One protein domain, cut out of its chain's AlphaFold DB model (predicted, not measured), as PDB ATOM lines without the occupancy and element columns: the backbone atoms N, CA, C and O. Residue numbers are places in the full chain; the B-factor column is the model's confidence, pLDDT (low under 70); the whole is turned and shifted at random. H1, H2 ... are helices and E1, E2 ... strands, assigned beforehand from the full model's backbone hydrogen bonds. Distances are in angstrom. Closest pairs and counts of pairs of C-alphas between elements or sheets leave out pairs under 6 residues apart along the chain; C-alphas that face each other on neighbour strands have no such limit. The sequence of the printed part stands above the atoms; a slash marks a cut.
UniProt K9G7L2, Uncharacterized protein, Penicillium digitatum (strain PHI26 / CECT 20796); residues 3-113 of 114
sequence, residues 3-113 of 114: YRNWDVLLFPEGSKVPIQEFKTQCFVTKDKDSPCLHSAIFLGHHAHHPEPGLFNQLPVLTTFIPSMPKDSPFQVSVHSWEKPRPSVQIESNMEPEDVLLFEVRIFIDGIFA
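Overview. This is residues 3 to 113 of the 114 residues of an uncharacterized protein of Penicillium digitatum (strain PHI26 / CECT 20796) (UniProt K9G7L2). With little regular structure, this is an elongated, loop-rich body: two separate two-stranded ribbons, E2-E3 and E1-E4, with one-turn helices H1 and H2 among loops toward the other end. The 111 printed residues run E1 E2 H1 E3 E4 H2, both sheets antiparallel; the class is mixed, with 39 residues in named elements. It is loose, radius of gyration of the C-alphas 16.9 A, spanning 51 by 27 by 20 A.

Along the chain. E2, residues 22 to 30, spans 24.4 A; E3, 57 to 64, 23.0 A. E1, 6 to 12, begins at C-alpha (142.150, 162.009, 144.122) and spans 20.0 A; E4, 74 to 80, 19.8 A. H1 is residues 35 to 38; H2, 88 to 91, ends at C-alpha (148.715, 163.618, 161.610).

Arrangement. E2 and E3 are antiparallel at 160 degrees, with N 60 and O 27 2.8 A apart. E1 and E4 are antiparallel at 162 degrees, with N 7 and O 79 at 2.8 A. E1 and E3 are apart, as are H1 and H2. Both helices are too short for an O i to N i+4 pair; O i to N i+3 is within range in H1, not in H2.

Size, cuts and confidence. The C-alphas of His 45 and Pro 69, the farthest apart, are 51.7 A apart. The printed part has no cut. H1 to E3 is a long link. Residues 32 to 55 have pLDDT under 70.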
ATOM      1  N   TYR A   3     138.359 164.835 144.140       92.12
ATOM      2  CA  TYR A   3     138.515 165.363 145.496       92.12
ATOM      3  C   TYR A   3     139.999 165.566 145.812       92.12
ATOM      4  O   TYR A   3     140.747 164.604 145.974       92.12
ATOM      5  N   ARG A   4     140.439 166.823 145.939       91.12
ATOM      6  CA  ARG A   4     141.867 167.164 146.103       91.12
ATOM      7  C   ARG A   4     142.710 166.488 145.003       91.12
ATOM      8  O   ARG A   4     142.407 166.666 143.827       91.12
ATOM      9  N   ASN A   5     143.719 165.704 145.390       93.56
ATOM     10  CA  ASN A   5     144.603 164.953 144.495       93.56
ATOM     11  C   ASN A   5     144.053 163.573 144.108       93.56
ATOM     12  O   ASN A   5     144.768 162.804 143.473       93.56
ATOM     13  N   TRP A   6     142.810 163.257 144.476       94.44
ATOM     14  CA  TRP A   6     142.150 162.009 144.122       94.44
ATOM     15  C   TRP A   6     141.191 162.203 142.955       94.44
ATOM     16  O   TRP A   6     140.329 163.084 142.998       94.44
ATOM     17  N   ASP A   7     141.298 161.329 141.962       95.62
ATOM     18  CA  ASP A   7     140.311 161.152 140.907       95.62
ATOM     19  C   ASP A   7     139.676 159.770 140.982       95.62
ATOM     20  O   ASP A   7     140.350 158.758 141.168       95.62
ATOM     21  N   VAL A   8     138.367 159.741 140.772       96.12
ATOM     22  CA  VAL A   8     137.603 158.522 140.526       96.12
ATOM     23  C   VAL A   8     137.088 158.598 139.100       96.12
ATOM     24  O   VAL A   8     136.382 159.544 138.760       96.12
ATOM     25  N   LEU A   9     137.457 157.633 138.268       96.31
ATOM     26  CA  LEU A   9     137.101 157.576 136.854       96.31
ATOM     27  C   LEU A   9     136.391 156.259 136.565       96.31
ATOM     28  O   LEU A   9     136.805 155.209 137.056       96.31
ATOM     29  N   LEU A  10     135.337 156.312 135.757       96.19
ATOM     30  CA  LEU A  10     134.621 155.127 135.294       96.19
ATOM     31  C   LEU A  10     134.973 154.873 133.833       96.19
ATOM     32  O   LEU A  10     135.011 155.814 133.047       96.19
ATOM     33  N   PHE A  11     135.192 153.619 133.461       96.69
ATOM     34  CA  PHE A  11     135.482 153.203 132.090       96.69
ATOM     35  C   PHE A  11     134.505 152.102 131.687       96.69
ATOM     36  O   PHE A  11     134.361 151.147 132.449       96.69
ATOM     37  N   PRO A  12     133.852 152.173 130.516       95.75
ATOM     38  CA  PRO A  12     133.125 151.022 129.989       95.75
ATOM     39  C   PRO A  12     134.069 149.828 129.837       95.75
ATOM     40  O   PRO A  12     135.266 150.020 129.596       95.75
ATOM     41  N   GLU A  13     133.550 148.605 129.939       93.94
ATOM     42  CA  GLU A  13     134.369 147.408 129.742       93.94
ATOM     43  C   GLU A  13     135.155 147.470 128.417       93.94
ATOM     44  O   GLU A  13     134.616 147.760 127.350       93.94
ATOM     45  N   GLY A  14     136.472 147.254 128.503       92.38
ATOM     46  CA  GLY A  14     137.385 147.285 127.355       92.38
ATOM     47  C   GLY A  14     137.743 148.678 126.817       92.38
ATOM     48  O   GLY A  14     138.592 148.780 125.929       92.38
ATOM     49  N   SER A  15     137.163 149.759 127.344       94.38
ATOM     50  CA  SER A  15     137.467 151.129 126.920       94.38
ATOM     51  C   SER A  15     138.576 151.761 127.761       94.38
ATOM     52  O   SER A  15     138.639 151.605 128.977       94.38
ATOM     53  N   LYS A  16     139.432 152.557 127.111       95.12
ATOM     54  CA  LYS A  16     140.421 153.427 127.779       95.12
ATOM     55  C   LYS A  16     139.942 154.870 127.929       95.12
ATOM     56  O   LYS A  16     140.666 155.703 128.469       95.12
ATOM     57  N   VAL A  17     138.759 155.182 127.409       96.19
ATOM     58  CA  VAL A  17     138.159 156.513 127.486       96.19
ATOM     59  C   VAL A  17     137.187 156.529 128.664       96.19
ATOM     60  O   VAL A  17     136.292 155.675 128.694       96.19
ATOM     61  N   PRO A  18     137.356 157.449 129.632       95.94
ATOM     62  CA  PRO A  18     136.470 157.522 130.780       95.94
ATOM     63  C   PRO A  18     135.070 157.993 130.368       95.94
ATOM     64  O   PRO A  18     134.909 158.769 129.424       95.94
ATOM     65  N   ILE A  19     134.055 157.527 131.093       95.69
ATOM     66  CA  ILE A  19     132.662 157.920 130.895       95.69
ATOM     67  C   ILE A  19     132.480 159.375 131.324       95.69
ATOM     68  O   ILE A  19     133.029 159.817 132.334       95.69
ATOM     69  N   GLN A  20     131.677 160.118 130.566       94.69
ATOM     70  CA  GLN A  20     131.294 161.464 130.958       94.69
ATOM     71  C   GLN A  20     130.377 161.434 132.186       94.69
ATOM     72  O   GLN A  20     129.336 160.779 132.207       94.69
ATOM     73  N   GLU A  21     130.763 162.210 133.187       94.44
ATOM     74  CA  GLU A  21     130.055 162.360 134.450       94.44
ATOM     75  C   GLU A  21     129.137 163.578 134.455       94.44
ATOM     76  O   GLU A  21     129.470 164.632 133.903       94.44
ATOM     77  N   PHE A  22     128.000 163.464 135.140       94.62
ATOM     78  CA  PHE A  22     127.039 164.551 135.286       94.62
ATOM     79  C   PHE A  22     126.638 164.734 136.745       94.62
ATOM     80  O   PHE A  22     126.627 163.791 137.529       94.62
ATOM     81  N   LYS A  23     126.256 165.966 137.105       95.12
ATOM     82  CA  LYS A  23     125.812 166.323 138.465       95.12
ATOM     83  C   LYS A  23     126.797 165.872 139.555       95.12
ATOM     84  O   LYS A  23     126.381 165.460 140.634       95.12
ATOM     85  N   THR A  24     128.096 165.952 139.273       95.69
ATOM     86  CA  THR A  24     129.122 165.582 140.245       95.69
ATOM     87  C   THR A  24     129.079 166.531 141.441       95.69
ATOM     88  O   THR A  24     129.137 167.750 141.277       95.69
ATOM     89  N   GLN A  25     128.967 165.972 142.643       95.62
ATOM     90  CA  GLN A  25     128.893 166.708 143.903       95.62
ATOM     91  C   GLN A  25     129.863 166.113 144.923       95.62
ATOM     92  O   GLN A  25     130.198 164.931 144.871       95.62
ATOM     93  N   CYS A  26     130.306 166.956 145.853       94.81
ATOM     94  CA  CYS A  26     131.102 166.568 147.005       94.81
ATOM     95  C   CYS A  26     130.422 167.119 148.252       94.81
ATOM     96  O   CYS A  26     130.147 168.317 148.329       94.81
ATOM     97  N   PHE A  27     130.186 166.267 149.237       92.50
ATOM     98  CA  PHE A  27     129.685 166.671 150.544       92.50
ATOM     99  C   PHE A  27     130.433 165.924 151.640       92.50
ATOM    100  O   PHE A  27     131.159 164.973 151.373       92.50
ATOM    101  N   VAL A  28     130.300 166.389 152.877       88.81
ATOM    102  CA  VAL A  28     130.911 165.742 154.039       88.81
ATOM    103  C   VAL A  28     129.803 165.085 154.843       88.81
ATOM    104  O   VAL A  28     128.841 165.752 155.226       88.81
ATOM    105  N   THR A  29     129.932 163.790 155.103       87.38
ATOM    106  CA  THR A  29     129.019 163.048 155.976       87.38
ATOM    107  C   THR A  29     129.715 162.634 157.260       87.38
ATOM    108  O   THR A  29     130.941 162.650 157.363       87.38
ATOM    109  N   LYS A  30     128.903 162.281 158.260       83.50
ATOM    110  CA  LYS A  30     129.391 161.549 159.421       83.50
ATOM    111  C   LYS A  30     129.390 160.070 159.084       83.50
ATOM    112  O   LYS A  30     128.323 159.492 158.897       83.50
ATOM    113  N   ASP A  31     130.566 159.484 159.016       77.19
ATOM    114  CA  ASP A  31     130.741 158.063 158.806       77.19
ATOM    115  C   ASP A  31     130.544 157.314 160.122       77.19
ATOM    116  O   ASP A  31     131.236 157.574 161.101       77.19
ATOM    117  N   LYS A  32     129.545 156.437 160.181       69.38
ATOM    118  CA  LYS A  32     129.248 155.635 161.375       69.38
ATOM    119  C   LYS A  32     129.645 154.174 161.220       69.38
ATOM    120  O   LYS A  32     129.741 153.484 162.224       69.38
ATOM    121  N   ASP A  33     129.904 153.742 159.990       69.19
ATOM    122  CA  ASP A  33     129.916 152.327 159.622       69.19
ATOM    123  C   ASP A  33     131.244 151.897 158.988       69.19
ATOM    124  O   ASP A  33     131.347 150.777 158.494       69.19
ATOM    125  N   SER A  34     132.264 152.766 158.947       65.81
ATOM    126  CA  SER A  34     133.583 152.349 158.464       65.81
ATOM    127  C   SER A  34     134.187 151.289 159.400       65.81
ATOM    128  O   SER A  34     134.346 151.536 160.607       65.81
ATOM    129  N   PRO A  35     134.570 150.116 158.859       63.97
ATOM    130  CA  PRO A  35     135.346 149.117 159.585       63.97
ATOM    131  C   PRO A  35     136.689 149.673 160.069       63.97
ATOM    132  O   PRO A  35     137.171 149.276 161.130       63.97
ATOM    133  N   CYS A  36     137.271 150.621 159.326       60.72
ATOM    134  CA  CYS A  36     138.530 151.281 159.666       60.72
ATOM    135  C   CYS A  36     138.380 152.256 160.843       60.72
ATOM    136  O   CYS A  36     139.327 152.426 161.604       60.72
ATOM    137  N   LEU A  37     137.192 152.845 161.039       57.91
ATOM    138  CA  LEU A  37     136.880 153.644 162.233       57.91
ATOM    139  C   LEU A  37     136.692 152.778 163.487       57.91
ATOM    140  O   LEU A  37     137.063 153.198 164.577       57.91
ATOM    141  N   HIS A  38     136.142 151.569 163.348       51.69
ATOM    142  CA  HIS A  38     136.035 150.613 164.463       51.69
ATOM    143  C   HIS A  38     137.375 149.946 164.776       51.69
ATOM    144  O   HIS A  38     137.643 149.588 165.918       51.69
ATOM    145  N   SER A  39     138.225 149.813 163.759       49.56
ATOM    146  CA  SER A  39     139.589 149.302 163.876       49.56
ATOM    147  C   SER A  39     140.611 150.417 164.083       49.56
ATOM    148  O   SER A  39     141.785 150.175 163.814       49.56
ATOM    149  N   ALA A  40     140.181 151.627 164.479       51.19
ATOM    150  CA  ALA A  40     141.012 152.826 164.513       51.19
ATOM    151  C   ALA A  40     142.334 152.590 165.262       51.19
ATOM    152  O   ALA A  40     142.407 152.658 166.484       51.19
ATOM    153  N   ILE A  41     143.358 152.258 164.474       48.31
ATOM    154  CA  ILE A  41     144.513 153.106 164.186       48.31
ATOM    155  C   ILE A  41     145.144 153.641 165.469       48.31
ATOM    156  O   ILE A  41     145.095 154.828 165.738       48.31
ATOM    157  N   PHE A  42     145.699 152.706 166.235       50.00
ATOM    158  CA  PHE A  42     146.937 152.827 166.999       50.00
ATOM    159  C   PHE A  42     147.421 151.390 167.215       50.00
ATOM    160  O   PHE A  42     147.026 150.718 168.164       50.00
ATOM    161  N   LEU A  43     148.227 150.852 166.299       47.22
ATOM    162  CA  LEU A  43     148.878 149.547 166.505       47.22
ATOM    163  C   LEU A  43     150.138 149.684 167.386       47.22
ATOM    164  O   LEU A  43     150.986 148.794 167.401       47.22
ATOM    165  N   GLY A  44     150.262 150.788 168.128       47.50
ATOM    166  CA  GLY A  44     151.208 150.959 169.221       47.50
ATOM    167  C   GLY A  44     150.657 150.424 170.548       47.50
ATOM    168  O   GLY A  44     149.449 150.323 170.760       47.50
ATOM    169  N   HIS A  45     151.550 150.119 171.490       50.84
ATOM    170  CA  HIS A  45     151.211 149.569 172.813       50.84
ATOM    171  C   HIS A  45     150.365 150.521 173.702       50.84
ATOM    172  O   HIS A  45     149.984 150.145 174.810       50.84
ATOM    173  N   HIS A  46     150.037 151.726 173.214       51.75
ATOM    174  CA  HIS A  46     149.251 152.770 173.880       51.75
ATOM    175  C   HIS A  46     148.068 153.261 173.030       51.75
ATOM    176  O   HIS A  46     147.824 154.459 172.928       51.75
ATOM    177  N   ALA A  47     147.322 152.340 172.417       50.03
ATOM    178  CA  ALA A  47     146.169 152.682 171.595       50.03
ATOM    179  C   ALA A  47     145.117 153.513 172.346       50.03
ATOM    180  O   ALA A  47     144.295 152.984 173.099       50.03
ATOM    181  N   HIS A  48     145.134 154.830 172.144       51.00
ATOM    182  CA  HIS A  48     144.070 155.708 172.598       51.00
ATOM    183  C   HIS A  48     142.897 155.534 171.652       51.00
ATOM    184  O   HIS A  48     142.954 155.955 170.507       51.00
ATOM    185  N   HIS A  49     141.821 154.910 172.124       51.97
ATOM    186  CA  HIS A  49     140.582 154.855 171.359       51.97
ATOM    187  C   HIS A  49     140.172 156.301 171.035       51.97
ATOM    188  O   HIS A  49     139.904 157.063 171.970       51.97
ATOM    189  N   PRO A  50     140.169 156.731 169.761       50.75
ATOM    190  CA  PRO A  50     139.789 158.094 169.452       50.75
ATOM    191  C   PRO A  50     138.340 158.302 169.896       50.75
ATOM    192  O   PRO A  50     137.480 157.452 169.645       50.75
ATOM    193  N   GLU A  51     138.081 159.416 170.582       51.31
ATOM    194  CA  GLU A  51     136.732 159.816 170.986       51.31
ATOM    195  C   GLU A  51     135.800 159.746 169.758       51.31
ATOM    196  O   GLU A  51     136.079 160.397 168.737       51.31
ATOM    197  N   PRO A  52     134.713 158.949 169.812       51.28
ATOM    198  CA  PRO A  52     133.835 158.705 168.675       51.28
ATOM    199  C   PRO A  52     133.072 159.986 168.310       51.28
ATOM    200  O   PRO A  52     131.976 160.259 168.796       51.28
ATOM    201  N   GLY A  53     133.666 160.811 167.450       51.91
ATOM    202  CA  GLY A  53     133.049 162.059 167.007       51.91
ATOM    203  C   GLY A  53     133.945 162.999 166.208       51.91
ATOM    204  O   GLY A  53     133.424 163.700 165.339       51.91
ATOM    205  N   LEU A  54     135.263 163.009 166.452       54.47
ATOM    206  CA  LEU A  54     136.168 163.973 165.806       54.47
ATOM    207  C   LEU A  54     136.685 163.501 164.434       54.47
ATOM    208  O   LEU A  54     136.888 164.321 163.541       54.47
ATOM    209  N   PHE A  55     136.834 162.188 164.240       61.81
ATOM    210  CA  PHE A  55     137.441 161.596 163.036       61.81
ATOM    211  C   PHE A  55     136.431 161.088 161.998       61.81
ATOM    212  O   PHE A  55     136.818 160.636 160.926       61.81
ATOM    213  N   ASN A  56     135.131 161.208 162.266       70.50
ATOM    214  CA  ASN A  56     134.093 160.595 161.434       70.50
ATOM    215  C   ASN A  56     133.648 161.487 160.264       70.50
ATOM    216  O   ASN A  56     132.577 161.266 159.714       70.50
ATOM    217  N   GLN A  57     134.396 162.527 159.894       78.62
ATOM    218  CA  GLN A  57     134.049 163.359 158.739       78.62
ATOM    219  C   GLN A  57     134.596 162.739 157.453       78.62
ATOM    220  O   GLN A  57     135.795 162.806 157.190       78.62
ATOM    221  N   LEU A  58     133.707 162.183 156.634       84.94
ATOM    222  CA  LEU A  58     134.067 161.517 155.388       84.94
ATOM    223  C   LEU A  58     133.623 162.357 154.182       84.94
ATOM    224  O   LEU A  58     132.431 162.657 154.057       84.94
ATOM    225  N   PRO A  59     134.540 162.750 153.280       90.31
ATOM    226  CA  PRO A  59     134.152 163.308 151.995       90.31
ATOM    227  C   PRO A  59     133.483 162.228 151.137       90.31
ATOM    228  O   PRO A  59     134.061 161.176 150.875       90.31
ATOM    229  N   VAL A  60     132.271 162.511 150.669       93.31
ATOM    230  CA  VAL A  60     131.497 161.655 149.770       93.31
ATOM    231  C   VAL A  60     131.368 162.357 148.427       93.31
ATOM    232  O   VAL A  60     130.862 163.479 148.339       93.31
ATOM    233  N   LEU A  61     131.841 161.677 147.385       96.00
ATOM    234  CA  LEU A  61     131.661 162.075 145.998       96.00
ATOM    235  C   LEU A  61     130.476 161.317 145.407       96.00
ATOM    236  O   LEU A  61     130.384 160.100 145.540       96.00
ATOM    237  N   THR A  62     129.597 162.032 144.713       96.31
ATOM    238  CA  THR A  62     128.488 161.434 143.965       96.31
ATOM    239  C   THR A  62     128.495 161.947 142.542       96.31
ATOM    240  O   THR A  62     128.783 163.119 142.309       96.31
ATOM    241  N   THR A  63     128.126 161.097 141.592       95.94
ATOM    242  CA  THR A  63     127.918 161.479 140.195       95.94
ATOM    243  C   THR A  63     126.778 160.670 139.597       95.94
ATOM    244  O   THR A  63     126.358 159.660 140.161       95.94
ATOM    245  N   PHE A  64     126.277 161.120 138.456       94.44
ATOM    246  CA  PHE A  64     125.264 160.436 137.675       94.44
ATOM    247  C   PHE A  64     125.792 160.118 136.276       94.44
ATOM    248  O   PHE A  64     126.298 161.005 135.583       94.44
ATOM    249  N   ILE A  65     125.633 158.860 135.855       93.25
ATOM    250  CA  ILE A  65     126.064 158.353 134.549       93.25
ATOM    251  C   ILE A  65     124.830 157.953 133.724       93.25
ATOM    252  O   ILE A  65     124.339 156.835 133.860       93.25
ATOM    253  N   PRO A  66     124.306 158.833 132.852       91.50
ATOM    254  CA  PRO A  66     123.134 158.522 132.031       91.50
ATOM    255  C   PRO A  66     123.465 157.702 130.780       91.50
ATOM    256  O   PRO A  66     122.565 157.173 130.137       91.50
ATOM    257  N   SER A  67     124.736 157.657 130.375       89.25
ATOM    258  CA  SER A  67     125.154 157.157 129.061       89.25
ATOM    259  C   SER A  67     125.343 155.641 128.995       89.25
ATOM    260  O   SER A  67     125.800 155.141 127.971       89.25
ATOM    261  N   MET A  68     125.049 154.913 130.073       89.06
ATOM    262  CA  MET A  68     125.324 153.484 130.177       89.06
ATOM    263  C   MET A  68     124.020 152.690 130.343       89.06
ATOM    264  O   MET A  68     123.219 153.028 131.216       89.06
ATOM    265  N   PRO A  69     123.781 151.647 129.524       90.31
ATOM    266  CA  PRO A  69     122.639 150.764 129.717       90.31
ATOM    267  C   PRO A  69     122.702 150.057 131.072       90.31
ATOM    268  O   PRO A  69     123.785 149.783 131.596       90.31
ATOM    269  N   LYS A  70     121.532 149.703 131.607       88.94
ATOM    270  CA  LYS A  70     121.427 148.918 132.839       88.94
ATOM    271  C   LYS A  70     122.246 147.624 132.728       88.94
ATOM    272  O   LYS A  70     122.274 147.011 131.664       88.94
ATOM    273  N   ASP A  71     122.890 147.237 133.828       89.25
ATOM    274  CA  ASP A  71     123.674 146.003 133.972       89.25
ATOM    275  C   ASP A  71     124.904 145.920 133.044       89.25
ATOM    276  O   ASP A  71     125.525 144.866 132.917       89.25
ATOM    277  N   SER A  72     125.294 147.035 132.410       93.81
ATOM    278  CA  SER A  72     126.514 147.076 131.602       93.81
ATOM    279  C   SER A  72     127.754 147.043 132.499       93.81
ATOM    280  O   SER A  72     127.813 147.791 133.479       93.81
ATOM    281  N   PRO A  73     128.769 146.236 132.160       95.00
ATOM    282  CA  PRO A  73     130.011 146.180 132.912       95.00
ATOM    283  C   PRO A  73     130.856 147.442 132.705       95.00
ATOM    284  O   PRO A  73     130.949 148.009 131.612       95.00
ATOM    285  N   PHE A  74     131.508 147.867 133.781       95.75
ATOM    286  CA  PHE A  74     132.426 148.994 133.794       95.75
ATOM    287  C   PHE A  74     133.508 148.782 134.848       95.75
ATOM    288  O   PHE A  74     133.356 148.002 135.787       95.75
ATOM    289  N   GLN A  75     134.607 149.506 134.698       96.00
ATOM    290  CA  GLN A  75     135.692 149.556 135.657       96.00
ATOM    291  C   GLN A  75     135.660 150.894 136.391       96.00
ATOM    292  O   GLN A  75     135.572 151.951 135.763       96.00
ATOM    293  N   VAL A  76     135.801 150.850 137.714       95.81
ATOM    294  CA  VAL A  76     136.111 152.032 138.523       95.81
ATOM    295  C   VAL A  76     137.615 152.074 138.754       95.81
ATOM    296  O   VAL A  76     138.211 151.097 139.202       95.81
ATOM    297  N   SER A  77     138.231 153.207 138.447       96.00
ATOM    298  CA  SER A  77     139.626 153.491 138.767       96.00
ATOM    299  C   SER A  77     139.679 154.604 139.799       96.00
ATOM    300  O   SER A  77     139.093 155.667 139.590       96.00
ATOM    301  N   VAL A  78     140.383 154.359 140.902       95.81
ATOM    302  CA  VAL A  78     140.645 155.352 141.944       95.81
ATOM    303  C   VAL A  78     142.129 155.672 141.915       95.81
ATOM    304  O   VAL A  78     142.967 154.786 142.083       95.81
ATOM    305  N   HIS A  79     142.459 156.936 141.678       95.19
ATOM    306  CA  HIS A  79     143.829 157.380 141.492       95.19
ATOM    307  C   HIS A  79     144.151 158.546 142.416       95.19
ATOM    308  O   HIS A  79     143.414 159.526 142.444       95.19
ATOM    309  N   SER A  80     145.275 158.460 143.125       95.12
ATOM    310  CA  SER A  80     145.889 159.614 143.780       95.12
ATOM    311  C   SER A  80     147.071 160.081 142.942       95.12
ATOM    312  O   SER A  80     148.005 159.312 142.717       95.12
ATOM    313  N   TRP A  81     147.047 161.339 142.513       95.06
ATOM    314  CA  TRP A  81     148.115 161.945 141.708       95.06
ATOM    315  C   TRP A  81     149.394 162.223 142.505       95.06
ATOM    316  O   TRP A  81     150.459 162.436 141.932       95.06
ATOM    317  N   GLU A  82     149.297 162.209 143.831       95.38
ATOM    318  CA  GLU A  82     150.417 162.379 144.754       95.38
ATOM    319  C   GLU A  82     150.409 161.272 145.807       95.38
ATOM    320  O   GLU A  82     149.397 160.592 145.997       95.38
ATOM    321  N   LYS A  83     151.518 161.111 146.543       91.69
ATOM    322  CA  LYS A  83     151.548 160.220 147.707       91.69
ATOM    323  C   LYS A  83     150.480 160.687 148.713       91.69
ATOM    324  O   LYS A  83     150.601 161.814 149.203       91.69
ATOM    325  N   PRO A  84     149.470 159.857 149.033       90.31
ATOM    326  CA  PRO A  84     148.440 160.221 149.996       90.31
ATOM    327  C   PRO A  84     149.037 160.636 151.340       90.31
ATOM    328  O   PRO A  84     149.999 160.027 151.816       90.31
ATOM    329  N   ARG A  85     148.462 161.678 151.944       86.19
ATOM    330  CA  ARG A  85     148.864 162.195 153.257       86.19
ATOM    331  C   ARG A  85     147.689 162.140 154.230       86.19
ATOM    332  O   ARG A  85     146.551 162.317 153.781       86.19
ATOM    333  N   PRO A  86     147.947 161.901 155.526       83.69
ATOM    334  CA  PRO A  86     146.908 161.995 156.541       83.69
ATOM    335  C   PRO A  86     146.321 163.414 156.570       83.69
ATOM    336  O   PRO A  86     146.933 164.379 156.103       83.69
ATOM    337  N   SER A  87     145.102 163.552 157.088       79.81
ATOM    338  CA  SER A  87     144.577 164.878 157.423       79.81
ATOM    339  C   SER A  87     145.387 165.474 158.572       79.81
ATOM    340  O   SER A  87     145.942 164.729 159.373       79.81
ATOM    341  N   VAL A  88     145.407 166.805 158.698       82.38
ATOM    342  CA  VAL A  88     146.109 167.489 159.803       82.38
ATOM    343  C   VAL A  88     145.652 166.952 161.162       82.38
ATOM    344  O   VAL A  88     146.463 166.792 162.064       82.38
ATOM    345  N   GLN A  89     144.363 166.628 161.293       76.81
ATOM    346  CA  GLN A  89     143.795 166.055 162.509       76.81
ATOM    347  C   GLN A  89     144.302 164.640 162.799       76.81
ATOM    348  O   GLN A  89     144.492 164.294 163.959       76.81
ATOM    349  N   ILE A  90     144.483 163.801 161.776       78.56
ATOM    350  CA  ILE A  90     145.057 162.465 161.962       78.56
ATOM    351  C   ILE A  90     146.547 162.608 162.270       78.56
ATOM    352  O   ILE A  90     147.008 162.075 163.267       78.56
ATOM    353  N   GLU A  91     147.271 163.401 161.479       83.69
ATOM    354  CA  GLU A  91     148.715 163.618 161.610       83.69
ATOM    355  C   GLU A  91     149.108 164.131 163.000       83.69
ATOM    356  O   GLU A  91     150.082 163.653 163.567       83.69
ATOM    357  N   SER A  92     148.324 165.043 163.589       82.38
ATOM    358  CA  SER A  92     148.590 165.573 164.933       82.38
ATOM    359  C   SER A  92     148.467 164.543 166.056       82.38
ATOM    360  O   SER A  92     148.891 164.828 167.170       82.38
ATOM    361  N   ASN A  93     147.833 163.400 165.787       76.31
ATOM    362  CA  ASN A  93     147.631 162.321 166.749       76.31
ATOM    363  C   ASN A  93     148.434 161.061 166.398       76.31
ATOM    364  O   ASN A  93     148.295 160.087 167.118       76.31
ATOM    365  N   MET A  94     149.213 161.044 165.308       76.81
ATOM    366  CA  MET A  94     149.993 159.865 164.917       76.81
ATOM    367  C   MET A  94     151.310 159.781 165.691       76.81
ATOM    368  O   MET A  94     152.070 160.750 165.737       76.81
ATOM    369  N   GLU A  95     151.618 158.590 166.191       82.00
ATOM    370  CA  GLU A  95     152.926 158.222 166.727       82.00
ATOM    371  C   GLU A  95     153.847 157.660 165.624       82.00
ATOM    372  O   GLU A  95     153.372 157.198 164.581       82.00
ATOM    373  N   PRO A  96     155.182 157.666 165.809       80.75
ATOM    374  CA  PRO A  96     156.131 157.226 164.781       80.75
ATOM    375  C   PRO A  96     155.944 155.781 164.290       80.75
ATOM    376  O   PRO A  96     156.293 155.476 163.148       80.75
ATOM    377  N   GLU A  97     155.430 154.888 165.140       81.38
ATOM    378  CA  GLU A  97     155.122 153.493 164.798       81.38
ATOM    379  C   GLU A  97     153.766 153.287 164.107       81.38
ATOM    380  O   GLU A  97     153.489 152.181 163.632       81.38
ATOM    381  N   ASP A  98     152.921 154.317 164.037       75.75
ATOM    382  CA  ASP A  98     151.578 154.164 163.498       75.75
ATOM    383  C   ASP A  98     151.585 153.915 161.988       75.75
ATOM    384  O   ASP A  98     152.305 154.530 161.196       75.75
ATOM    385  N   VAL A  99     150.699 153.010 161.572       77.38
ATOM    386  CA  VAL A  99     150.467 152.693 160.164       77.38
ATOM    387  C   VAL A  99     149.236 153.444 159.680       77.38
ATOM    388  O   VAL A  99     148.152 153.331 160.249       77.38
ATOM    389  N   LEU A 100     149.392 154.179 158.580       78.06
ATOM    390  CA  LEU A 100     148.297 154.898 157.944       78.06
ATOM    391  C   LEU A 100     147.572 154.013 156.927       78.06
ATOM    392  O   LEU A 100     148.179 153.534 155.967       78.06
ATOM    393  N   LEU A 101     146.259 153.863 157.104       81.69
ATOM    394  CA  LEU A 101     145.373 153.207 156.148       81.69
ATOM    395  C   LEU A 101     144.476 154.246 155.467       81.69
ATOM    396  O   LEU A 101     143.900 155.108 156.127       81.69
ATOM    397  N   PHE A 102     144.340 154.141 154.147       84.19
ATOM    398  CA  PHE A 102     143.367 154.908 153.374       84.19
ATOM    399  C   PHE A 102     142.266 153.970 152.901       84.19
ATOM    400  O   PHE A 102     142.546 152.958 152.261       84.19
ATOM    401  N   GLU A 103     141.023 154.329 153.196       87.06
ATOM    402  CA  GLU A 103     139.838 153.585 152.787       87.06
ATOM    403  C   GLU A 103     139.067 154.373 151.727       87.06
ATOM    404  O   GLU A 103     138.901 155.592 151.822       87.06
ATOM    405  N   VAL A 104     138.570 153.659 150.721       90.31
ATOM    406  CA  VAL A 104     137.603 154.164 149.751       90.31
ATOM    407  C   VAL A 104     136.477 153.151 149.689       90.31
ATOM    408  O   VAL A 104     136.748 151.962 149.572       90.31
ATOM    409  N   ARG A 105     135.232 153.627 149.765       91.88
ATOM    410  CA  ARG A 105     134.039 152.792 149.613       91.88
ATOM    411  C   ARG A 105     133.249 153.236 148.398       91.88
ATOM    412  O   ARG A 105     132.996 154.430 148.219       91.88
ATOM    413  N   ILE A 106     132.871 152.277 147.568       94.25
ATOM    414  CA  ILE A 106     132.171 152.493 146.310       94.25
ATOM    415  C   ILE A 106     130.747 151.971 146.456       94.25
ATOM    416  O   ILE A 106     130.519 150.816 146.810       94.25
ATOM    417  N   PHE A 107     129.787 152.835 146.139       94.38
ATOM    418  CA  PHE A 107     128.373 152.491 146.083       94.38
ATOM    419  C   PHE A 107     127.861 152.731 144.664       94.38
ATOM    420  O   PHE A 107     128.028 153.826 144.123       94.38
ATOM    421  N   ILE A 108     127.234 151.718 144.070       93.62
ATOM    422  CA  ILE A 108     126.623 151.779 142.737       93.62
ATOM    423  C   ILE A 108     125.115 151.683 142.936       93.62
ATOM    424  O   ILE A 108     124.638 150.741 143.564       93.62
ATOM    425  N   ASP A 109     124.369 152.689 142.475       92.44
ATOM    426  CA  ASP A 109     122.911 152.779 142.661       92.44
ATOM    427  C   ASP A 109     122.455 152.588 144.126       92.44
ATOM    428  O   ASP A 109     121.383 152.058 144.414       92.44
ATOM    429  N   GLY A 110     123.288 153.030 145.077       91.44
ATOM    430  CA  GLY A 110     123.048 152.911 146.519       91.44
ATOM    431  C   GLY A 110     123.463 151.573 147.144       91.44
ATOM    432  O   GLY A 110     123.330 151.413 148.356       91.44
ATOM    433  N   ILE A 111     123.991 150.631 146.359       93.25
ATOM    434  CA  ILE A 111     124.441 149.311 146.817       93.25
ATOM    435  C   ILE A 111     125.963 149.317 146.979       93.25
ATOM    436  O   ILE A 111     126.681 149.738 146.073       93.25
ATOM    437  N   PHE A 112     126.458 148.852 148.129       92.69
ATOM    438  CA  PHE A 112     127.894 148.702 148.384       92.69
ATOM    439  C   PHE A 112     128.526 147.714 147.395       92.69
ATOM    440  O   PHE A 112     128.023 146.603 147.228       92.69
ATOM    441  N   ALA A 113     129.624 148.121 146.763       92.56
ATOM    442  CA  ALA A 113     130.311 147.348 145.735       92.56
ATOM    443  C   ALA A 113     131.742 146.955 146.131       92.56
ATOM    444  O   ALA A 113     132.161 145.839 145.825       92.56
TER     445      ALA A 113